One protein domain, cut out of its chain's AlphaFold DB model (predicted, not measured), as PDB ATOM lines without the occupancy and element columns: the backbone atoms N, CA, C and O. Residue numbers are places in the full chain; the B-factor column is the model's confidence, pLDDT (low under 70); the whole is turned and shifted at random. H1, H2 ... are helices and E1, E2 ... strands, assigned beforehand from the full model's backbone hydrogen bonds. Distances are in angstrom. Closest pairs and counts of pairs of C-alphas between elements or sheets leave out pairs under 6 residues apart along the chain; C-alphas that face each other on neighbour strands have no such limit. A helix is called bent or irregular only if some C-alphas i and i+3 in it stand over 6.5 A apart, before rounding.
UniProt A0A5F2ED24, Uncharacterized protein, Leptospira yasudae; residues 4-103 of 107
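AT A GLANCE: This is residues 4 to 103 of the 107 residues of an uncharacterized protein of Leptospira yasudae (UniProt A0A5F2ED24). One strongly twisted sheet folds back on itself into a small, not fully regular barrel, with E3 as the hinge and residues 102 to 103 bridging E6 and E7. The far ends of the E1 and E2 hairpin, with E5 and the start of E6, reach away from E4 and E7 and lengthen the whole, while the short helices H1 and H2 pack by E7 and by E1 to E3. The printed part has 100 residues with two named helices and seven named strands, in the order E1 E2 E3 H1 E4 H2 E5 E6 E7. The sheet order is E5 E6 E1 E2 E3 E4 E7, all antiparallel, and the class is mostly strand. It is compact, with a radius of gyration of the C-alphas of 12.8 A and spans of 37 by 32 by 23 A.

IN THESE COORDINATES: E1, residues 4 to 13, begins at C-alpha 4 (139.505, 230.445, 204.717) and is 28.5 A long. E2, residues 16 to 23, is 23.0 A long, and E3, residues 30 to 36, 19.5 A. H1 holds residues 41 to 45, E4 residues 49 to 54, H2 residues 60 to 63 and E5 residues 67 to 69. E6, residues 73 to 84, is 30.5 A long and bends by 65 degrees at residue 81. E7, residues 93 to 99, ends at C-alpha 99 (142.399, 245.075, 202.770).

HOW THE PARTS SIT: E1, E2 and E3 form a meander, each strand the antiparallel neighbour of the one before. E1 and E2 are a hairpin, with N 9 and O 20 2.8 A apart; E2 and E3 are another, with N 21 and O 34 2.8 A apart. E3 and E4 have N 35 and O 53 at 2.8 A. E4 pairs with E3 over residues 53 to 54 and with E7 over 49 to 53, where N 52 and O 94 are 2.8 A apart. E6 and E1 have N 8 and O 79 at 2.8 A, and the hairpin E5 and E6 has N 69 and O 73 at 2.8 A. This folded sheet, one sheet bent back into two leaves, has E5 E6 E1 E2 facing E4 E7. H1 is on the sheet at a height of 6.6 A, over none of its strands; its closest C-alphas to E7 are those of Leu 45 and Tyr 98, 5.9 A. H2 is on it at 7.2 A, only just over E2, with 3 of its C-alphas falling there. H1 has its O i to N i+4 pair within hydrogen-bond range; H2 is too short for one.

THE WHOLE: The C-alphas farthest apart are those of Glu 14 and Asp 86, 37.2 A. The printed part has no cut and no long link. Mean pLDDT of the printed part is 94.3, and no printed residue is under 70.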
ATOM      1  N   LYS A   4     140.291 231.162 205.727       94.50
ATOM      2  CA  LYS A   4     139.505 230.445 204.717       94.50
ATOM      3  C   LYS A   4     139.255 231.316 203.499       94.50
ATOM      4  O   LYS A   4     139.470 232.524 203.551       94.50
ATOM      5  N   GLU A   5     138.847 230.700 202.400       95.69
ATOM      6  CA  GLU A   5     138.667 231.383 201.120       95.69
ATOM      7  C   GLU A   5     137.281 232.043 201.031       95.69
ATOM      8  O   GLU A   5     136.293 231.552 201.581       95.69
ATOM      9  N   PHE A   6     137.204 233.164 200.321       97.25
ATOM     10  CA  PHE A   6     135.942 233.763 199.901       97.25
ATOM     11  C   PHE A   6     135.955 234.067 198.404       97.25
ATOM     12  O   PHE A   6     137.002 234.360 197.819       97.25
ATOM     13  N   THR A   7     134.757 234.100 197.831       98.31
ATOM     14  CA  THR A   7     134.493 234.637 196.498       98.31
ATOM     15  C   THR A   7     133.424 235.714 196.610       98.31
ATOM     16  O   THR A   7     132.399 235.510 197.250       98.31
ATOM     17  N   LEU A   8     133.660 236.863 195.990       98.31
ATOM     18  CA  LEU A   8     132.664 237.901 195.772       98.31
ATOM     19  C   LEU A   8     132.325 237.915 194.285       98.31
ATOM     20  O   LEU A   8     133.222 238.047 193.443       98.31
ATOM     21  N   SER A   9     131.041 237.819 193.976       98.25
ATOM     22  CA  SER A   9     130.548 237.830 192.607       98.25
ATOM     23  C   SER A   9     129.582 238.982 192.389       98.25
ATOM     24  O   SER A   9     128.745 239.261 193.240       98.25
ATOM     25  N   LEU A  10     129.684 239.632 191.233       97.94
ATOM     26  CA  LEU A  10     128.655 240.526 190.724       97.94
ATOM     27  C   LEU A  10     127.572 239.687 190.055       97.94
ATOM     28  O   LEU A  10     127.860 238.870 189.175       97.94
ATOM     29  N   HIS A  11     126.337 239.903 190.480       97.56
ATOM     30  CA  HIS A  11     125.160 239.252 189.947       97.56
ATOM     31  C   HIS A  11     124.257 240.300 189.294       97.56
ATOM     32  O   HIS A  11     123.641 241.123 189.974       97.56
ATOM     33  N   SER A  12     124.212 240.281 187.961       96.56
ATOM     34  CA  SER A  12     123.411 241.206 187.155       96.56
ATOM     35  C   SER A  12     122.106 240.532 186.732       96.56
ATOM     36  O   SER A  12     122.116 239.578 185.947       96.56
ATOM     37  N   GLU A  13     120.983 241.038 187.234       93.69
ATOM     38  CA  GLU A  13     119.623 240.584 186.935       93.69
ATOM     39  C   GLU A  13     118.841 241.680 186.185       93.69
ATOM     40  O   GLU A  13     119.290 242.819 186.068       93.69
ATOM     41  N   GLU A  14     117.637 241.373 185.687       88.81
ATOM     42  CA  GLU A  14     116.794 242.368 184.994       88.81
ATOM     43  C   GLU A  14     116.443 243.578 185.877       88.81
ATOM     44  O   GLU A  14     116.294 244.692 185.379       88.81
ATOM     45  N   ASN A  15     116.338 243.364 187.193       86.19
ATOM     46  CA  ASN A  15     115.919 244.381 188.158       86.19
ATOM     47  C   ASN A  15     117.090 245.132 188.810       86.19
ATOM     48  O   ASN A  15     116.867 245.931 189.721       86.19
ATOM     49  N   GLY A  16     118.321 244.885 188.362       93.12
ATOM     50  CA  GLY A  16     119.518 245.543 188.867       93.12
ATOM     51  C   GLY A  16     120.638 244.571 189.205       93.12
ATOM     52  O   GLY A  16     120.579 243.374 188.926       93.12
ATOM     53  N   GLU A  17     121.680 245.121 189.813       96.38
ATOM     54  CA  GLU A  17     122.890 244.393 190.165       96.38
ATOM     55  C   GLU A  17     123.049 244.329 191.681       96.38
ATOM     56  O   GLU A  17     122.677 245.254 192.408       96.38
ATOM     57  N   HIS A  18     123.618 243.232 192.160       97.19
ATOM     58  CA  HIS A  18     124.034 243.078 193.547       97.19
ATOM     59  C   HIS A  18     125.317 242.257 193.620       97.19
ATOM     60  O   HIS A  18     125.707 241.590 192.661       97.19
ATOM     61  N   LEU A  19     125.991 242.323 194.763       97.69
ATOM     62  CA  LEU A  19     127.135 241.475 195.055       97.69
ATOM     63  C   LEU A  19     126.691 240.305 195.927       97.69
ATOM     64  O   LEU A  19     126.024 240.525 196.938       97.69
ATOM     65  N   ASP A  20     127.124 239.102 195.572       97.81
ATOM     66  CA  ASP A  20     127.026 237.900 196.395       97.81
ATOM     67  C   ASP A  20     128.407 237.559 196.965       97.81
ATOM     68  O   ASP A  20     129.377 237.369 196.231       97.81
ATOM     69  N   LEU A  21     128.500 237.488 198.289       98.06
ATOM     70  CA  LEU A  21     129.676 237.065 199.036       98.06
ATOM     71  C   LEU A  21     129.500 235.613 199.478       98.06
ATOM     72  O   LEU A  21     128.653 235.306 200.317       98.06
ATOM     73  N   PHE A  22     130.353 234.741 198.963       97.56
ATOM     74  CA  PHE A  22     130.440 233.340 199.337       97.56
ATOM     75  C   PHE A  22     131.643 233.112 200.245       97.56
ATOM     76  O   PHE A  22     132.779 233.369 199.850       97.56
ATOM     77  N   LEU A  23     131.402 232.596 201.446       96.19
ATOM     78  CA  LEU A  23     132.444 232.182 202.378       96.19
ATOM     79  C   LEU A  23     132.528 230.660 202.381       96.19
ATOM     80  O   LEU A  23     131.516 229.979 202.568       96.19
ATOM     81  N   ASP A  24     133.732 230.143 202.167       95.12
ATOM     82  CA  ASP A  24     134.014 228.717 202.188       95.12
ATOM     83  C   ASP A  24     134.341 228.242 203.618       95.12
ATOM     84  O   ASP A  24     135.448 228.491 204.099       95.12
ATOM     85  N   PRO A  25     133.448 227.505 204.308       89.00
ATOM     86  CA  PRO A  25     133.749 226.952 205.627       89.00
ATOM     87  C   PRO A  25     134.737 225.767 205.586       89.00
ATOM     88  O   PRO A  25     135.128 225.269 206.643       89.00
ATOM     89  N   GLY A  26     135.191 225.311 204.416       85.50
ATOM     90  CA  GLY A  26     136.160 224.227 204.260       85.50
ATOM     91  C   GLY A  26     135.535 222.974 203.652       85.50
ATOM     92  O   GLY A  26     135.167 222.972 202.491       85.50
ATOM     93  N   GLN A  27     135.444 221.863 204.382       74.44
ATOM     94  CA  GLN A  27     135.011 220.578 203.798       74.44
ATOM     95  C   GLN A  27     133.492 220.441 203.575       74.44
ATOM     96  O   GLN A  27     133.021 219.358 203.233       74.44
ATOM     97  N   GLU A  28     132.715 221.507 203.762       78.12
ATOM     98  CA  GLU A  28     131.264 221.441 203.602       78.12
ATOM     99  C   GLU A  28     130.825 221.557 202.136       78.12
ATOM    100  O   GLU A  28     131.474 222.184 201.291       78.12
ATOM    101  N   GLU A  29     129.674 220.950 201.840       84.44
ATOM    102  CA  GLU A  29     129.025 221.049 200.529       84.44
ATOM    103  C   GLU A  29     128.463 222.458 200.276       84.44
ATOM    104  O   GLU A  29     128.355 222.886 199.123       84.44
ATOM    105  N   ASN A  30     128.120 223.181 201.346       92.75
ATOM    106  CA  ASN A  30     127.444 224.468 201.281       92.75
ATOM    107  C   ASN A  30     128.333 225.622 201.760       92.75
ATOM    108  O   ASN A  30     129.175 225.473 202.639       92.75
ATOM    109  N   LEU A  31     128.099 226.787 201.169       94.88
ATOM    110  CA  LEU A  31     128.748 228.059 201.443       94.88
ATOM    111  C   LEU A  31     127.852 228.895 202.353       94.88
ATOM    112  O   LEU A  31     126.627 228.932 202.168       94.88
ATOM    113  N   LEU A  32     128.458 229.649 203.268       94.56
ATOM    114  CA  LEU A  32     127.766 230.771 203.893       94.56
ATOM    115  C   LEU A  32     127.681 231.891 202.857       94.56
ATOM    116  O   LEU A  32     128.687 232.264 202.257       94.56
ATOM    117  N   THR A  33     126.472 232.383 202.595       96.88
ATOM    118  CA  THR A  33     126.237 233.390 201.556       96.88
ATOM    119  C   THR A  33     125.651 234.650 202.159       96.88
ATOM    120  O   THR A  33     124.698 234.588 202.938       96.88
ATOM    121  N   PHE A  34     126.184 235.789 201.746       97.62
ATOM    122  CA  PHE A  34     125.641 237.104 202.037       97.62
ATOM    123  C   PHE A  34     125.513 237.900 200.741       97.62
ATOM    124  O   PHE A  34     126.171 237.573 199.763       97.62
ATOM    125  N   GLY A  35     124.701 238.951 200.725       97.38
ATOM    126  CA  GLY A  35     124.606 239.822 199.561       97.38
ATOM    127  C   GLY A  35     124.358 241.278 199.912       97.38
ATOM    128  O   GLY A  35     123.873 241.589 200.999       97.38
ATOM    129  N   THR A  36     124.697 242.172 198.989       97.38
ATOM    130  CA  THR A  36     124.509 243.618 199.144       97.38
ATOM    131  C   THR A  36     124.169 244.280 197.815       97.38
ATOM    132  O   THR A  36     124.688 243.893 196.771       97.38
ATOM    133  N   SER A  37     123.306 245.293 197.852       96.00
ATOM    134  CA  SER A  37     123.023 246.148 196.690       96.00
ATOM    135  C   SER A  37     124.072 247.252 196.495       96.00
ATOM    136  O   SER A  37     124.007 247.983 195.512       96.00
ATOM    137  N   ASP A  38     125.035 247.405 197.417       95.00
ATOM    138  CA  ASP A  38     126.155 248.342 197.264       95.00
ATOM    139  C   ASP A  38     127.224 247.742 196.338       95.00
ATOM    140  O   ASP A  38     128.164 247.082 196.776       95.00
ATOM    141  N   VAL A  39     127.050 247.946 195.032       93.69
ATOM    142  CA  VAL A  39     127.921 247.390 193.981       93.69
ATOM    143  C   VAL A  39     129.197 248.209 193.728       93.69
ATOM    144  O   VAL A  39     129.939 247.918 192.789       93.69
ATOM    145  N   ASN A  40     129.492 249.235 194.538       93.19
ATOM    146  CA  ASN A  40     130.684 250.070 194.359       93.19
ATOM    147  C   ASN A  40     131.959 249.355 194.847       93.19
ATOM    148  O   ASN A  40     132.442 249.558 195.966       93.19
ATOM    149  N   LEU A  41     132.525 248.526 193.966       93.25
ATOM    150  CA  LEU A  41     133.755 247.774 194.224       93.25
ATOM    151  C   LEU A  41     134.969 248.677 194.465       93.25
ATOM    152  O   LEU A  41     135.797 248.349 195.310       93.25
ATOM    153  N   ASP A  42     135.079 249.817 193.780       94.88
ATOM    154  CA  ASP A  42     136.246 250.701 193.895       94.88
ATOM    155  C   ASP A  42     136.418 251.250 195.312       94.88
ATOM    156  O   ASP A  42     137.531 251.275 195.847       94.88
ATOM    157  N   ASP A  43     135.325 251.684 195.942       94.50
ATOM    158  CA  ASP A  43     135.369 252.160 197.322       94.50
ATOM    159  C   ASP A  43     135.653 251.013 198.296       94.50
ATOM    160  O   ASP A  43     136.439 251.175 199.236       94.50
ATOM    161  N   PHE A  44     135.043 249.845 198.071       95.44
ATOM    162  CA  PHE A  44     135.272 248.663 198.899       95.44
ATOM    163  C   PHE A  44     136.744 248.231 198.866       95.44
ATOM    164  O   PHE A  44     137.352 248.024 199.919       95.44
ATOM    165  N   LEU A  45     137.358 248.210 197.679       95.38
ATOM    166  CA  LEU A  45     138.778 247.906 197.486       95.38
ATOM    167  C   LEU A  45     139.706 248.946 198.137       95.38
ATOM    168  O   LEU A  45     140.809 248.602 198.560       95.38
ATOM    169  N   LYS A  46     139.254 250.199 198.280       96.06
ATOM    170  CA  LYS A  46     139.947 251.262 199.038       96.06
ATOM    171  C   LYS A  46     139.712 251.179 200.553       96.06
ATOM    172  O   LYS A  46     140.204 252.024 201.302       96.06
ATOM    173  N   GLY A  47     138.994 250.160 201.022       94.94
ATOM    174  CA  GLY A  47     138.773 249.898 202.437       94.94
ATOM    175  C   GLY A  47     137.548 250.592 203.029       94.94
ATOM    176  O   GLY A  47     137.493 250.758 204.253       94.94
ATOM    177  N   ARG A  48     136.577 251.001 202.201       96.44
ATOM    178  CA  ARG A  48     135.229 251.344 202.677       96.44
ATOM    179  C   ARG A  48     134.598 250.121 203.341       96.44
ATOM    180  O   ARG A  48     134.786 248.992 202.897       96.44
ATOM    181  N   VAL A  49     133.838 250.364 204.405       96.81
ATOM    182  CA  VAL A  49     133.043 249.328 205.070       96.81
ATOM    183  C   VAL A  49     131.734 249.142 204.314       96.81
ATOM    184  O   VAL A  49     131.029 250.122 204.066       96.81
ATOM    185  N   VAL A  50     131.405 247.899 203.980       97.00
ATOM    186  CA  VAL A  50     130.163 247.522 203.299       97.00
ATOM    187  C   VAL A  50     129.386 246.549 204.177       97.00
ATOM    188  O   VAL A  50     129.964 245.648 204.785       97.00
ATOM    189  N   GLU A  51     128.076 246.757 204.274       97.00
ATOM    190  CA  GLU A  51     127.165 245.830 204.942       97.00
ATOM    191  C   GLU A  51     126.643 244.797 203.940       97.00
ATOM    192  O   GLU A  51     126.215 245.148 202.838       97.00
ATOM    193  N   PHE A  52     126.661 243.530 204.347       97.31
ATOM    194  CA  PHE A  52     126.092 242.407 203.617       97.31
ATOM    195  C   PHE A  52     125.021 241.725 204.466       97.31
ATOM    196  O   PHE A  52     125.196 241.539 205.671       97.31
ATOM    197  N   GLU A  53     123.929 241.311 203.831       97.81
ATOM    198  CA  GLU A  53     122.807 240.621 204.468       97.81
ATOM    199  C   GLU A  53     122.847 239.129 204.162       97.81
ATOM    200  O   GLU A  53     123.122 238.730 203.029       97.81
ATOM    201  N   LYS A  54     122.547 238.296 205.157       97.06
ATOM    202  CA  LYS A  54     122.563 236.842 205.021       97.06
ATOM    203  C   LYS A  54     121.567 236.383 203.956       97.06
ATOM    204  O   LYS A  54     120.424 236.836 203.889       97.06
ATOM    205  N   LYS A  55     122.005 235.454 203.113       96.19
ATOM    206  CA  LYS A  55     121.198 234.804 202.077       96.19
ATOM    207  C   LYS A  55     121.093 233.310 202.370       96.19
ATOM    208  O   LYS A  55     121.706 232.779 203.295       96.19
ATOM    209  N   ARG A  56     120.296 232.609 201.561       94.56
ATOM    210  CA  ARG A  56     120.300 231.141 201.567       94.56
ATOM    211  C   ARG A  56     121.688 230.642 201.173       94.56
ATOM    212  O   ARG A  56     122.303 231.206 200.271       94.56
ATOM    213  N   SER A  57     122.140 229.580 201.827       93.62
ATOM    214  CA  SER A  57     123.403 228.926 201.496       93.62
ATOM    215  C   SER A  57     123.414 228.442 200.048       93.62
ATOM    216  O   SER A  57     122.402 227.954 199.535       93.62
ATOM    217  N   HIS A  58     124.576 228.551 199.412       95.31
ATOM    218  CA  HIS A  58     124.817 228.069 198.054       95.31
ATOM    219  C   HIS A  58     125.698 226.830 198.067       95.31
ATOM    220  O   HIS A  58     126.411 226.577 199.029       95.31
ATOM    221  N   ARG A  59     125.676 226.057 196.982       94.31
ATOM    222  CA  ARG A  59     126.600 224.933 196.814       94.31
ATOM    223  C   ARG A  59     128.016 225.444 196.575       94.31
ATOM    224  O   ARG A  59     128.209 226.468 195.925       94.31
ATOM    225  N   ARG A  60     129.006 224.665 197.006       94.38
ATOM    226  CA  ARG A  60     130.438 224.961 196.869       94.38
ATOM    227  C   ARG A  60     130.885 225.346 195.456       94.38
ATOM    228  O   ARG A  60     131.805 226.140 195.303       94.38
ATOM    229  N   ASN A  61     130.234 224.827 194.413       93.12
ATOM    230  CA  ASN A  61     130.568 225.165 193.027       93.12
ATOM    231  C   ASN A  61     130.399 226.661 192.698       93.12
ATOM    232  O   ASN A  61     131.015 227.125 191.745       93.12
ATOM    233  N   TYR A  62     129.623 227.414 193.486       95.00
ATOM    234  CA  TYR A  62     129.483 228.864 193.328       95.00
ATOM    235  C   TYR A  62     130.770 229.649 193.620       95.00
ATOM    236  O   TYR A  62     130.890 230.773 193.146       95.00
ATOM    237  N   LEU A  63     131.764 229.061 194.306       95.56
ATOM    238  CA  LEU A  63     133.074 229.700 194.516       95.56
ATOM    239  C   LEU A  63     133.798 230.040 193.204       95.56
ATOM    240  O   LEU A  63     134.592 230.978 193.161       95.56
ATOM    241  N   GLU A  64     133.527 229.268 192.154       96.38
ATOM    242  CA  GLU A  64     134.188 229.353 190.849       96.38
ATOM    243  C   GLU A  64     133.188 229.576 189.706       96.38
ATOM    244  O   GLU A  64     133.555 229.530 188.534       96.38
ATOM    245  N   TYR A  65     131.902 229.754 190.022       96.94
ATOM    246  CA  TYR A  65     130.866 229.824 189.002       96.94
ATOM    247  C   TYR A  65     130.840 231.198 188.332       96.94
ATOM    248  O   TYR A  65     130.594 232.216 188.976       96.94
ATOM    249  N   GLU A  66     130.991 231.193 187.012       97.62
ATOM    250  CA  GLU A  66     130.745 232.339 186.144       97.62
ATOM    251  C   GLU A  66     129.847 231.911 184.987       97.62
ATOM    252  O   GLU A  66     130.040 230.851 184.386       97.62
ATOM    253  N   GLY A  67     128.859 232.737 184.648       97.19
ATOM    254  CA  GLY A  67     127.959 232.430 183.545       97.19
ATOM    255  C   GLY A  67     126.557 232.990 183.709       97.19
ATOM    256  O   GLY A  67     126.221 233.637 184.698       97.19
ATOM    257  N   ALA A  68     125.739 232.750 182.689       96.12
ATOM    258  CA  ALA A  68     124.325 233.085 182.714       96.12
ATOM    259  C   ALA A  68     123.522 231.950 183.357       96.12
ATOM    260  O   ALA A  68     123.686 230.780 183.000       96.12
ATOM    261  N   ILE A  69     122.604 232.313 184.247       92.88
ATOM    262  CA  ILE A  69     121.604 231.416 184.808       92.88
ATOM    263  C   ILE A  69     120.265 231.751 184.137       92.88
ATOM    264  O   ILE A  69     119.763 232.868 184.298       92.88
ATOM    265  N   PRO A  70     119.658 230.817 183.380       92.88
ATOM    266  CA  PRO A  70     118.398 231.070 182.689       92.88
ATOM    267  C   PRO A  70     117.316 231.614 183.631       92.88
ATOM    268  O   PRO A  70     116.993 230.991 184.643       92.88
ATOM    269  N   GLY A  71     116.775 232.790 183.298       92.25
ATOM    270  CA  GLY A  71     115.738 233.472 184.082       92.25
ATOM    271  C   GLY A  71     116.200 234.054 185.422       92.25
ATOM    272  O   GLY A  71     115.355 234.486 186.198       92.25
ATOM    273  N   LYS A  72     117.507 234.046 185.718       92.00
ATOM    274  CA  LYS A  72     118.065 234.570 186.974       92.00
ATOM    275  C   LYS A  72     119.244 235.522 186.789       92.00
ATOM    276  O   LYS A  72     119.811 235.926 187.776       92.00
ATOM    277  N   GLY A  73     119.621 235.882 185.563       95.31
ATOM    278  CA  GLY A  73     120.705 236.841 185.327       95.31
ATOM    279  C   GLY A  73     122.069 236.198 185.081       95.31
ATOM    280  O   GLY A  73     122.164 235.052 184.633       95.31
ATOM    281  N   LYS A  74     123.139 236.967 185.291       97.25
ATOM    282  CA  LYS A  74     124.526 236.579 185.000       97.25
ATOM    283  C   LYS A  74     125.420 236.816 186.210       97.25
ATOM    284  O   LYS A  74     125.387 237.892 186.792       97.25
ATOM    285  N   ILE A  75     126.255 235.832 186.522       97.81
ATOM    286  CA  ILE A  75     127.238 235.881 187.606       97.81
ATOM    287  C   ILE A  75     128.638 236.061 187.019       97.81
ATOM    288  O   ILE A  75     129.007 235.382 186.053       97.81
ATOM    289  N   GLN A  76     129.409 236.970 187.611       98.06
ATOM    290  CA  GLN A  76     130.822 237.206 187.319       98.06
ATOM    291  C   GLN A  76     131.605 237.296 188.626       98.06
ATOM    292  O   GLN A  76     131.200 238.026 189.528       98.06
ATOM    293  N   VAL A  77     132.728 236.592 188.733       98.25
ATOM    294  CA  VAL A  77     133.583 236.693 189.918       98.25
ATOM    295  C   VAL A  77     134.376 237.992 189.832       98.25
ATOM    296  O   VAL A  77     135.114 238.221 188.877       98.25
ATOM    297  N   VAL A  78     134.240 238.846 190.844       97.62
ATOM    298  CA  VAL A  78     134.885 240.170 190.869       97.62
ATOM    299  C   VAL A  78     136.015 240.265 191.883       97.62
ATOM    300  O   VAL A  78     136.920 241.081 191.720       97.62
ATOM    301  N   LEU A  79     135.998 239.431 192.924       97.38
ATOM    302  CA  LEU A  79     137.056 239.405 193.925       97.38
ATOM    303  C   LEU A  79     137.165 238.022 194.561       97.38
ATOM    304  O   LEU A  79     136.164 237.373 194.852       97.38
ATOM    305  N   LYS A  80     138.398 237.600 194.827       97.94
ATOM    306  CA  LYS A  80     138.707 236.436 195.657       97.94
ATOM    307  C   LYS A  80     139.713 236.829 196.719       97.94
ATOM    308  O   LYS A  80     140.507 237.751 196.524       97.94
ATOM    309  N   GLY A  81     139.702 236.109 197.826       97.12
ATOM    310  CA  GLY A  81     140.659 236.331 198.892       97.12
ATOM    311  C   GLY A  81     140.345 235.480 200.101       97.12
ATOM    312  O   GLY A  81     139.730 234.424 199.987       97.12
ATOM    313  N   ARG A  82     140.762 235.955 201.274       96.88
ATOM    314  CA  ARG A  82     140.627 235.206 202.522       96.88
ATOM    315  C   ARG A  82     139.869 235.951 203.605       96.88
ATOM    316  O   ARG A  82     139.906 237.174 203.677       96.88
ATOM    317  N   TYR A  83     139.223 235.215 204.490       95.44
ATOM    318  CA  TYR A  83     138.615 235.752 205.703       95.44
ATOM    319  C   TYR A  83     139.080 234.938 206.912       95.44
ATOM    320  O   TYR A  83     139.485 233.782 206.772       95.44
ATOM    321  N   ASP A  84     139.093 235.563 208.085       91.56
ATOM    322  CA  ASP A  84     139.447 234.889 209.333       91.56
ATOM    323  C   ASP A  84     138.206 234.210 209.915       91.56
ATOM    324  O   ASP A  84     137.320 234.875 210.454       91.56
ATOM    325  N   ALA A  85     138.129 232.887 209.782       88.00
ATOM    326  CA  ALA A  85     136.970 232.114 210.206       88.00
ATOM    327  C   ALA A  85     136.810 232.066 211.734       88.00
ATOM    328  O   ALA A  85     135.690 231.913 212.210       88.00
ATOM    329  N   ASP A  86     137.892 232.257 212.500       85.75
ATOM    330  CA  ASP A  86     137.842 232.246 213.969       85.75
ATOM    331  C   ASP A  86     137.144 233.496 214.529       85.75
ATOM    332  O   ASP A  86     136.537 233.458 215.601       85.75
ATOM    333  N   THR A  87     137.266 234.631 213.832       83.75
ATOM    334  CA  THR A  87     136.720 235.925 214.275       83.75
ATOM    335  C   THR A  87     135.464 236.338 213.522       83.75
ATOM    336  O   THR A  87     134.780 237.276 213.944       83.75
ATOM    337  N   PHE A  88     135.130 235.635 212.441       86.06
ATOM    338  CA  PHE A  88     133.901 235.856 211.703       86.06
ATOM    339  C   PHE A  88     132.696 235.421 212.542       86.06
ATOM    340  O   PHE A  88     132.496 234.242 212.821       86.06
ATOM    341  N   GLN A  89     131.878 236.389 212.947       82.50
ATOM    342  CA  GLN A  89     130.634 236.119 213.657       82.50
ATOM    343  C   GLN A  89     129.494 236.047 212.649       82.50
ATOM    344  O   GLN A  89     129.138 237.047 212.027       82.50
ATOM    345  N   GLU A  90     128.928 234.855 212.488       80.44
ATOM    346  CA  GLU A  90     127.740 234.666 211.668       80.44
ATOM    347  C   GLU A  90     126.542 235.391 212.302       80.44
ATOM    348  O   GLU A  90     126.233 235.219 213.480       80.44
ATOM    349  N   GLY A  91     125.854 236.203 211.504       88.25
ATOM    350  CA  GLY A  91     124.640 236.916 211.889       88.25
ATOM    351  C   GLY A  91     123.777 237.202 210.664       88.25
ATOM    352  O   GLY A  91     124.150 236.861 209.544       88.25
ATOM    353  N   GLU A  92     122.626 237.847 210.859       93.75
ATOM    354  CA  GLU A  92     121.754 238.250 209.741       93.75
ATOM    355  C   GLU A  92     122.398 239.327 208.856       93.75
ATOM    356  O   GLU A  92     122.055 239.464 207.683       93.75
ATOM    357  N   LYS A  93     123.347 240.084 209.414       95.38
ATOM    358  CA  LYS A  93     124.109 241.126 208.729       95.38
ATOM    359  C   LYS A  93     125.560 241.092 209.173       95.38
ATOM    360  O   LYS A  93     125.837 240.838 210.344       95.38
ATOM    361  N   VAL A  94     126.468 241.397 208.254       95.38
ATOM    362  CA  VAL A  94     127.900 241.543 208.532       95.38
ATOM    363  C   VAL A  94     128.432 242.808 207.874       95.38
ATOM    364  O   VAL A  94     128.119 243.101 206.723       95.38
ATOM    365  N   ARG A  95     129.241 243.573 208.608       95.62
ATOM    366  CA  ARG A  95     129.919 244.772 208.102       95.62
ATOM    367  C   ARG A  95     131.377 244.422 207.875       95.62
ATOM    368  O   ARG A  95     132.066 244.016 208.808       95.62
ATOM    369  N   LEU A  96     131.828 244.529 206.632       95.62
ATOM    370  CA  LEU A  96     133.133 244.040 206.211       95.62
ATOM    371  C   LEU A  96     133.940 245.150 205.556       95.62
ATOM    372  O   LEU A  96     133.411 245.982 204.821       95.62
ATOM    373  N   LYS A  97     135.245 245.113 205.797       95.56
ATOM    374  CA  LYS A  97     136.243 245.919 205.105       95.56
ATOM    375  C   LYS A  97     137.214 245.005 204.375       95.56
ATOM    376  O   LYS A  97     137.689 244.025 204.949       95.56
ATOM    377  N   TYR A  98     137.548 245.358 203.139       96.44
ATOM    378  CA  TYR A  98     138.601 244.689 202.386       96.44
ATOM    379  C   TYR A  98     139.951 245.390 202.565       96.44
ATOM    380  O   TYR A  98     140.043 246.621 202.530       96.44
ATOM    381  N   LYS A  99     141.011 244.603 202.759       95.81
ATOM    382  CA  LYS A  99     142.399 245.075 202.770       95.81
ATOM    383  C   LYS A  99     143.351 243.927 202.439       95.81
ATOM    384  O   LYS A  99     143.270 242.873 203.059       95.81
ATOM    385  N   ASP A 100     144.270 244.142 201.498       94.69
ATOM    386  CA  ASP A 100     145.373 243.219 201.173       94.69
ATOM    387  C   ASP A 100     144.926 241.759 200.928       94.69
ATOM    388  O   ASP A 100     145.497 240.813 201.475       94.69
ATOM    389  N   GLY A 101     143.867 241.563 200.129       95.81
ATOM    390  CA  GLY A 101     143.338 240.229 199.816       95.81
ATOM    391  C   GLY A 101     142.502 239.605 200.932       95.81
ATOM    392  O   GLY A 101     142.198 238.414 200.864       95.81
ATOM    393  N   LYS A 102     142.159 240.370 201.975       96.75
ATOM    394  CA  LYS A 102     141.488 239.862 203.172       96.75
ATOM    395  C   LYS A 102     140.249 240.658 203.549       96.75
ATOM    396  O   LYS A 102     140.206 241.874 203.369       96.75
ATOM    397  N   LEU A 103     139.271 239.959 204.119       96.06
ATOM    398  CA  LEU A 103     138.090 240.546 204.744       96.06
ATOM    399  C   LEU A 103     138.270 240.635 206.255       96.06
ATOM    400  O   LEU A 103     138.711 239.681 206.898       96.06
TER     401      LEU A 103